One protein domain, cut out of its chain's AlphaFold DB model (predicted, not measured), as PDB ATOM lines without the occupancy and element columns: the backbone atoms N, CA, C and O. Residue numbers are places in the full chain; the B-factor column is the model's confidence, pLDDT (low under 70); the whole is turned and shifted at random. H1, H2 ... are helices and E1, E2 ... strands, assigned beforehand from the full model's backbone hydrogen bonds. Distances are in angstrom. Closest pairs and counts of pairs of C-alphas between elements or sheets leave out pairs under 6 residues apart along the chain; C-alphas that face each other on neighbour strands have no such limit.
ATOM      1  N   ASP A  17      49.633  53.243  25.288       89.81
ATOM      2  CA  ASP A  17      51.012  52.761  25.161       89.81
ATOM      3  C   ASP A  17      51.215  51.347  25.718       89.81
ATOM      4  O   ASP A  17      52.019  50.592  25.164       89.81
ATOM      5  N   ASP A  18      50.434  50.969  26.734       90.25
ATOM      6  CA  ASP A  18      50.472  49.651  27.372       90.25
ATOM      7  C   ASP A  18      49.825  48.551  26.501       90.25
ATOM      8  O   ASP A  18      50.002  47.362  26.777       90.25
ATOM      9  N   LEU A  19      49.087  48.912  25.441       90.19
ATOM     10  CA  LEU A  19      48.411  47.946  24.573       90.19
ATOM     11  C   LEU A  19      49.390  47.180  23.662       90.19
ATOM     12  O   LEU A  19      50.397  47.742  23.205       90.19
ATOM     13  N   PRO A  20      49.065  45.920  23.302       92.44
ATOM     14  CA  PRO A  20      49.827  45.146  22.331       92.44
ATOM     15  C   PRO A  20      50.014  45.899  21.012       92.44
ATOM     16  O   PRO A  20      49.078  46.493  20.476       92.44
ATOM     17  N   LYS A  21      51.222  45.811  20.441       91.12
ATOM     18  CA  LYS A  21      51.567  46.458  19.166       91.12
ATOM     19  C   LYS A  21      50.563  46.124  18.054       91.12
ATOM     20  O   LYS A  21      50.082  47.029  17.388       91.12
ATOM     21  N   ALA A  22      50.172  44.854  17.941       89.69
ATOM     22  CA  ALA A  22      49.191  44.411  16.955       89.69
ATOM     23  C   ALA A  22      47.831  45.116  17.096       89.69
ATOM     24  O   ALA A  22      47.210  45.428  16.089       89.69
ATOM     25  N   MET A  23      47.368  45.407  18.319       91.12
ATOM     26  CA  MET A  23      46.120  46.154  18.515       91.12
ATOM     27  C   MET A  23      46.275  47.591  18.024       91.12
ATOM     28  O   MET A  23      45.442  48.058  17.261       91.12
ATOM     29  N   LYS A  24      47.376  48.256  18.386       90.81
ATOM     30  CA  LYS A  24      47.658  49.637  17.960       90.81
ATOM     31  C   LYS A  24      47.787  49.790  16.442       90.81
ATOM     32  O   LYS A  24      47.451  50.838  15.915       90.81
ATOM     33  N   GLU A  25      48.277  48.763  15.752       86.25
ATOM     34  CA  GLU A  25      48.473  48.792  14.294       86.25
ATOM     35  C   GLU A  25      47.225  48.394  13.498       86.25
ATOM     36  O   GLU A  25      47.100  48.774  12.336       86.25
ATOM     37  N   THR A  26      46.312  47.621  14.092       80.00
ATOM     38  CA  THR A  26      45.155  47.056  13.372       80.00
ATOM     39  C   THR A  26      43.816  47.646  13.797       80.00
ATOM     40  O   THR A  26      42.822  47.416  13.111       80.00
ATOM     41  N   MET A  27      43.754  48.382  14.910       85.25
ATOM     42  CA  MET A  27      42.516  48.959  15.434       85.25
ATOM     43  C   MET A  27      42.426  50.463  15.206       85.25
ATOM     44  O   MET A  27      43.416  51.161  15.407       85.25
ATOM     45  N   PRO A  28      41.232  50.982  14.880       78.06
ATOM     46  CA  PRO A  28      40.986  52.411  14.842       78.06
ATOM     47  C   PRO A  28      40.992  52.986  16.263       78.06
ATOM     48  O   PRO A  28      40.668  52.292  17.234       78.06
ATOM     49  N   ASP A  29      41.277  54.283  16.382       77.94
ATOM     50  CA  ASP A  29      41.346  54.989  17.669       77.94
ATOM     51  C   ASP A  29      40.067  54.840  18.503       77.94
ATOM     52  O   ASP A  29      40.120  54.724  19.729       77.94
ATOM     53  N   SER A  30      38.905  54.772  17.847       73.44
ATOM     54  CA  SER A  30      37.613  54.550  18.500       73.44
ATOM     55  C   SER A  30      37.516  53.175  19.175       73.44
ATOM     56  O   SER A  30      36.987  53.079  20.286       73.44
ATOM     57  N   ALA A  31      38.065  52.122  18.562       77.38
ATOM     58  CA  ALA A  31      38.141  50.786  19.151       77.38
ATOM     59  C   ALA A  31      39.140  50.745  20.311       77.38
ATOM     60  O   ALA A  31      38.832  50.190  21.364       77.38
ATOM     61  N   LEU A  32      40.314  51.365  20.145       85.38
ATOM     62  CA  LEU A  32      41.340  51.437  21.190       85.38
ATOM     63  C   LEU A  32      40.819  52.168  22.431       85.38
ATOM     64  O   LEU A  32      40.979  51.682  23.550       85.38
ATOM     65  N   LYS A  33      40.140  53.301  22.232       85.19
ATOM     66  CA  LYS A  33      39.529  54.074  23.314       85.19
ATOM     67  C   LYS A  33      38.436  53.280  24.023       85.19
ATOM     68  O   LYS A  33      38.483  53.152  25.241       85.19
ATOM     69  N   LEU A  34      37.508  52.680  23.272       82.75
ATOM     70  CA  LEU A  34      36.436  51.875  23.858       82.75
ATOM     71  C   LEU A  34      36.977  50.673  24.643       82.75
ATOM     72  O   LEU A  34      36.472  50.363  25.721       82.75
ATOM     73  N   PHE A  35      38.007  50.006  24.116       92.88
ATOM     74  CA  PHE A  35      38.672  48.903  24.802       92.88
ATOM     75  C   PHE A  35      39.232  49.359  26.153       92.88
ATOM     76  O   PHE A  35      38.968  48.716  27.167       92.88
ATOM     77  N   LEU A  36      39.972  50.472  26.174       93.19
ATOM     78  CA  LEU A  36      40.574  51.011  27.393       93.19
ATOM     79  C   LEU A  36      39.525  51.472  28.403       93.19
ATOM     80  O   LEU A  36      39.682  51.196  29.590       93.19
ATOM     81  N   ASP A  37      38.461  52.134  27.950       88.00
ATOM     82  CA  ASP A  37      37.377  52.597  28.819       88.00
ATOM     83  C   ASP A  37      36.734  51.411  29.554       88.00
ATOM     84  O   ASP A  37      36.588  51.439  30.776       88.00
ATOM     85  N   ILE A  38      36.429  50.331  28.829       90.06
ATOM     86  CA  ILE A  38      35.851  49.114  29.410       90.06
ATOM     87  C   ILE A  38      36.862  48.407  30.310       90.06
ATOM     88  O   ILE A  38      36.533  48.063  31.443       90.06
ATOM     89  N   TYR A  39      38.093  48.202  29.836       95.75
ATOM     90  CA  TYR A  39      39.132  47.528  30.610       95.75
ATOM     91  C   TYR A  39      39.335  48.204  31.966       95.75
ATOM     92  O   TYR A  39      39.333  47.549  33.010       95.75
ATOM     93  N   ASN A  40      39.499  49.529  31.948       92.31
ATOM     94  CA  ASN A  40      39.765  50.312  33.144       92.31
ATOM     95  C   ASN A  40      38.547  50.358  34.063       92.31
ATOM     96  O   ASN A  40      38.719  50.233  35.272       92.31
ATOM     97  N   HIS A  41      37.336  50.456  33.510       92.50
ATOM     98  CA  HIS A  41      36.103  50.347  34.286       92.50
ATOM     99  C   HIS A  41      36.031  49.018  35.054       92.50
ATOM    100  O   HIS A  41      35.892  49.014  36.276       92.50
ATOM    101  N   GLU A  42      36.221  47.889  34.365       91.44
ATOM    102  CA  GLU A  42      36.176  46.558  34.980       91.44
ATOM    103  C   GLU A  42      37.321  46.331  35.977       91.44
ATOM    104  O   GLU A  42      37.142  45.723  37.035       91.44
ATOM    105  N   LYS A  43      38.511  46.864  35.677       90.31
ATOM    106  CA  LYS A  43      39.652  46.818  36.595       90.31
ATOM    107  C   LYS A  43      39.356  47.589  37.881       90.31
ATOM    108  O   LYS A  43      39.606  47.070  38.966       90.31
ATOM    109  N   MET A  44      38.787  48.789  37.763       89.88
ATOM    110  CA  MET A  44      38.364  49.610  38.901       89.88
ATOM    111  C   MET A  44      37.228  48.962  39.701       89.88
ATOM    112  O   MET A  44      37.146  49.170  40.908       89.88
ATOM    113  N   ALA A  45      36.406  48.127  39.062       89.75
ATOM    114  CA  ALA A  45      35.402  47.301  39.729       89.75
ATOM    115  C   ALA A  45      35.996  46.098  40.498       89.75
ATOM    116  O   ALA A  45      35.257  45.348  41.134       89.75
ATOM    117  N   GLY A  46      37.323  45.913  40.476       91.12
ATOM    118  CA  GLY A  46      38.028  44.879  41.235       91.12
ATOM    119  C   GLY A  46      38.295  43.587  40.462       91.12
ATOM    120  O   GLY A  46      38.758  42.615  41.063       91.12
ATOM    121  N   LEU A  47      38.034  43.548  39.151       91.75
ATOM    122  CA  LEU A  47      38.338  42.370  38.338       91.75
ATOM    123  C   LEU A  47      39.848  42.212  38.084       91.75
ATOM    124  O   LEU A  47      40.642  43.157  38.134       91.75
ATOM    125  N   SER A  48      40.262  40.966  37.828       92.81
ATOM    126  CA  SER A  48      41.646  40.654  37.450       92.81
ATOM    127  C   SER A  48      41.974  41.196  36.056       92.81
ATOM    128  O   SER A  48      41.080  41.340  35.228       92.81
ATOM    129  N   ASP A  49      43.257  41.436  35.760       89.50
ATOM    130  CA  ASP A  49      43.670  41.940  34.436       89.50
ATOM    131  C   ASP A  49      43.223  41.013  33.301       89.50
ATOM    132  O   ASP A  49      42.759  41.480  32.265       89.50
ATOM    133  N   ALA A  50      43.296  39.696  33.516       92.00
ATOM    134  CA  ALA A  50      42.841  38.709  32.544       92.00
ATOM    135  C   ALA A  50      41.334  38.828  32.264       92.00
ATOM    136  O   ALA A  50      40.929  38.834  31.104       92.00
ATOM    137  N   MET A  51      40.514  38.979  33.311       89.25
ATOM    138  CA  MET A  51      39.060  39.112  33.164       89.25
ATOM    139  C   MET A  51      38.661  40.455  32.548       89.25
ATOM    140  O   MET A  51      37.844  40.480  31.631       89.25
ATOM    141  N   SER A  52      39.260  41.561  32.998       90.81
ATOM    142  CA  SER A  52      39.023  42.888  32.416       90.81
ATOM    143  C   SER A  52      39.398  42.919  30.934       90.81
ATOM    144  O   SER A  52      38.656  43.466  30.117       90.81
ATOM    145  N   PHE A  53      40.516  42.278  30.568       93.94
ATOM    146  CA  PHE A  53      40.931  42.128  29.175       93.94
ATOM    147  C   PHE A  53      39.918  41.314  28.375       93.94
ATOM    148  O   PHE A  53      39.504  41.740  27.300       93.94
ATOM    149  N   GLU A  54      39.502  40.156  28.887       92.38
ATOM    150  CA  GLU A  54      38.556  39.275  28.205       92.38
ATOM    151  C   GLU A  54      37.209  39.967  27.945       92.38
ATOM    152  O   GLU A  54      36.687  39.894  26.831       92.38
ATOM    153  N   ILE A  55      36.684  40.707  28.926       85.69
ATOM    154  CA  ILE A  55      35.430  41.465  28.798       85.69
ATOM    155  C   ILE A  55      35.572  42.586  27.763       85.69
ATOM    156  O   ILE A  55      34.742  42.690  26.852       85.69
ATOM    157  N   ALA A  56      36.630  43.397  27.862       90.06
ATOM    158  CA  ALA A  56      36.900  44.460  26.897       90.06
ATOM    159  C   ALA A  56      37.044  43.894  25.477       90.06
ATOM    160  O   ALA A  56      36.432  44.397  24.532       90.06
ATOM    161  N   TRP A  57      37.764  42.781  25.332       92.12
ATOM    162  CA  TRP A  57      37.963  42.097  24.059       92.12
ATOM    163  C   TRP A  57      36.666  41.557  23.465       92.12
ATOM    164  O   TRP A  57      36.412  41.691  22.266       92.12
ATOM    165  N   LEU A  58      35.816  40.971  24.304       85.06
ATOM    166  CA  LEU A  58      34.513  40.464  23.903       85.06
ATOM    167  C   LEU A  58      33.595  41.596  23.427       85.06
ATOM    168  O   LEU A  58      32.882  41.421  22.438       85.06
ATOM    169  N   ILE A  59      33.636  42.768  24.067       79.56
ATOM    170  CA  ILE A  59      32.865  43.932  23.613       79.56
ATOM    171  C   ILE A  59      33.425  44.497  22.305       79.56
ATOM    172  O   ILE A  59      32.632  44.829  21.423       79.56
ATOM    173  N   ILE A  60      34.750  44.529  22.123       84.88
ATOM    174  CA  ILE A  60      35.351  44.887  20.831       84.88
ATOM    175  C   ILE A  60      34.880  43.931  19.739       84.88
ATOM    176  O   ILE A  60      34.331  44.393  18.748       84.88
ATOM    177  N   LYS A  61      34.939  42.613  19.943       81.19
ATOM    178  CA  LYS A  61      34.407  41.634  18.974       81.19
ATOM    179  C   LYS A  61      32.906  41.759  18.704       81.19
ATOM    180  O   LYS A  61      32.435  41.288  17.677       81.19
ATOM    181  N   ARG A  62      32.148  42.357  19.627       70.38
ATOM    182  CA  ARG A  62      30.711  42.648  19.480       70.38
ATOM    183  C   ARG A  62      30.412  44.002  18.856       70.38
ATOM    184  O   ARG A  62      29.262  44.239  18.500       70.38
ATOM    185  N   ARG A  63      31.409  44.872  18.700       62.91
ATOM    186  CA  ARG A  63      31.256  46.185  18.063       62.91
ATOM    187  C   ARG A  63      32.212  46.443  16.908       62.91
ATOM    188  O   ARG A  63      32.098  47.496  16.308       62.91
ATOM    189  N   PHE A  64      33.133  45.536  16.602       73.50
ATOM    190  CA  PHE A  64      34.128  45.656  15.543       73.50
ATOM    191  C   PHE A  64      34.356  44.291  14.872       73.50
ATOM    192  O   PHE A  64      34.367  43.260  15.545       73.50
ATOM    193  N   VAL A  65      34.558  44.290  13.553       68.31
ATOM    194  CA  VAL A  65      34.843  43.103  12.731       68.31
ATOM    195  C   VAL A  65      36.217  43.236  12.080       68.31
ATOM    196  O   VAL A  65      36.623  44.333  11.709       68.31
ATOM    197  N   LEU A  66      36.939  42.123  11.942       70.44
ATOM    198  CA  LEU A  66      38.235  42.083  11.270       70.44
ATOM    199  C   LEU A  66      38.041  41.902   9.752       70.44
ATOM    200  O   LEU A  66      37.561  40.856   9.318       70.44
ATOM    201  N   ILE A  67      38.435  42.895   8.953       56.97
ATOM    202  CA  ILE A  67      38.375  42.898   7.484       56.97
ATOM    203  C   ILE A  67      39.782  43.173   6.953       56.97
ATOM    204  O   ILE A  67      40.389  44.179   7.305       56.97
ATOM    205  N   GLU A  68      40.314  42.270   6.124       62.41
ATOM    206  CA  GLU A  68      41.643  42.427   5.497       62.41
ATOM    207  C   GLU A  68      42.778  42.739   6.499       62.41
ATOM    208  O   GLU A  68      43.744  43.419   6.174       62.41
ATOM    209  N   GLY A  69      42.667  42.241   7.737       70.75
ATOM    210  CA  GLY A  69      43.656  42.472   8.797       70.75
ATOM    211  C   GLY A  69      43.432  43.726   9.652       70.75
ATOM    212  O   GLY A  69      44.197  43.935  10.590       70.75
ATOM    213  N   PHE A  70      42.374  44.504   9.404       62.53
ATOM    214  CA  PHE A  70      42.019  45.704  10.173       62.53
ATOM    215  C   PHE A  70      40.661  45.562  10.865       62.53
ATOM    216  O   PHE A  70      39.735  44.963  10.322       62.53
ATOM    217  N   TRP A  71      40.531  46.112  12.070       72.44
ATOM    218  CA  TRP A  71      39.264  46.148  12.797       72.44
ATOM    219  C   TRP A  71      38.423  47.334  12.334       72.44
ATOM    220  O   TRP A  71      38.893  48.463  12.314       72.44
ATOM    221  N   VAL A  72      37.160  47.099  11.999       55.00
ATOM    222  CA  VAL A  72      36.227  48.132  11.529       55.00
ATOM    223  C   VAL A  72      34.977  48.095  12.395       55.00
ATOM    224  O   VAL A  72      34.511  47.009  12.739       55.00
ATOM    225  N   ALA A  73      34.446  49.259  12.782       54.81
ATOM    226  CA  ALA A  73      33.251  49.344  13.619       54.81
ATOM    227  C   ALA A  73      32.061  48.632  12.956       54.81
ATOM    228  O   ALA A  73      31.723  48.877  11.800       54.81
ATOM    229  N   MET A  74      31.414  47.756  13.713       43.81
ATOM    230  CA  MET A  74      30.164  47.110  13.358       43.81
ATOM    231  C   MET A  74      29.046  48.111  13.605       43.81
ATOM    232  O   MET A  74      28.791  48.526  14.737       43.81
TER     233      MET A  74
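AT A GLANCE: This is residues 17 to 74 of the 242 residues of an uncharacterized protein of Thorarchaeota archaeon (strain OWC) (UniProt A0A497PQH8). A small strand hairpin, E1 and E2, caps the end of a helical hairpin where H2 begins and H3 ends, with short H1 beside that end. The 58 printed residues include H1, H2, H3, E1 and E2, in that order; the sheet is antiparallel, the class mostly helix. The whole is compact, with a radius of gyration of the C-alphas of 11.2 A, and elongated, spanning 36 by 23 by 16 A.

IN THESE COORDINATES: Find E1 at residues 64 to 67 and E2 at 70 to 73, ending at C-alpha 73 (33.251, 49.344, 13.619). H3, residues 49 to 63, runs 21.0 A; H2, residues 29 to 44, runs 22.1 A. H1, residues 21 to 26, begins at C-alpha 21 (51.567, 46.458, 19.166).

HOW THE PARTS SIT: Look at N 65 and O 72, 2.8 A apart, across the hairpin E1 and E2. The closest C-alphas of H1 and E2, Thr 26 and Phe 70, are 4.7 A apart. H2 and H3 touch, closest at C-alphas Tyr 39 and Ser 52, 5.0 A, at a steep tilt of 38 degrees, opposite ways. In H1, H2 and H3 every O i to N i+4 pair is within hydrogen-bond range.

THE WHOLE: The printed part has no cut, and its four links are tight. Look for pLDDT under 70 at residues 63, 65, 67 to 68, 70 and 72 to 74.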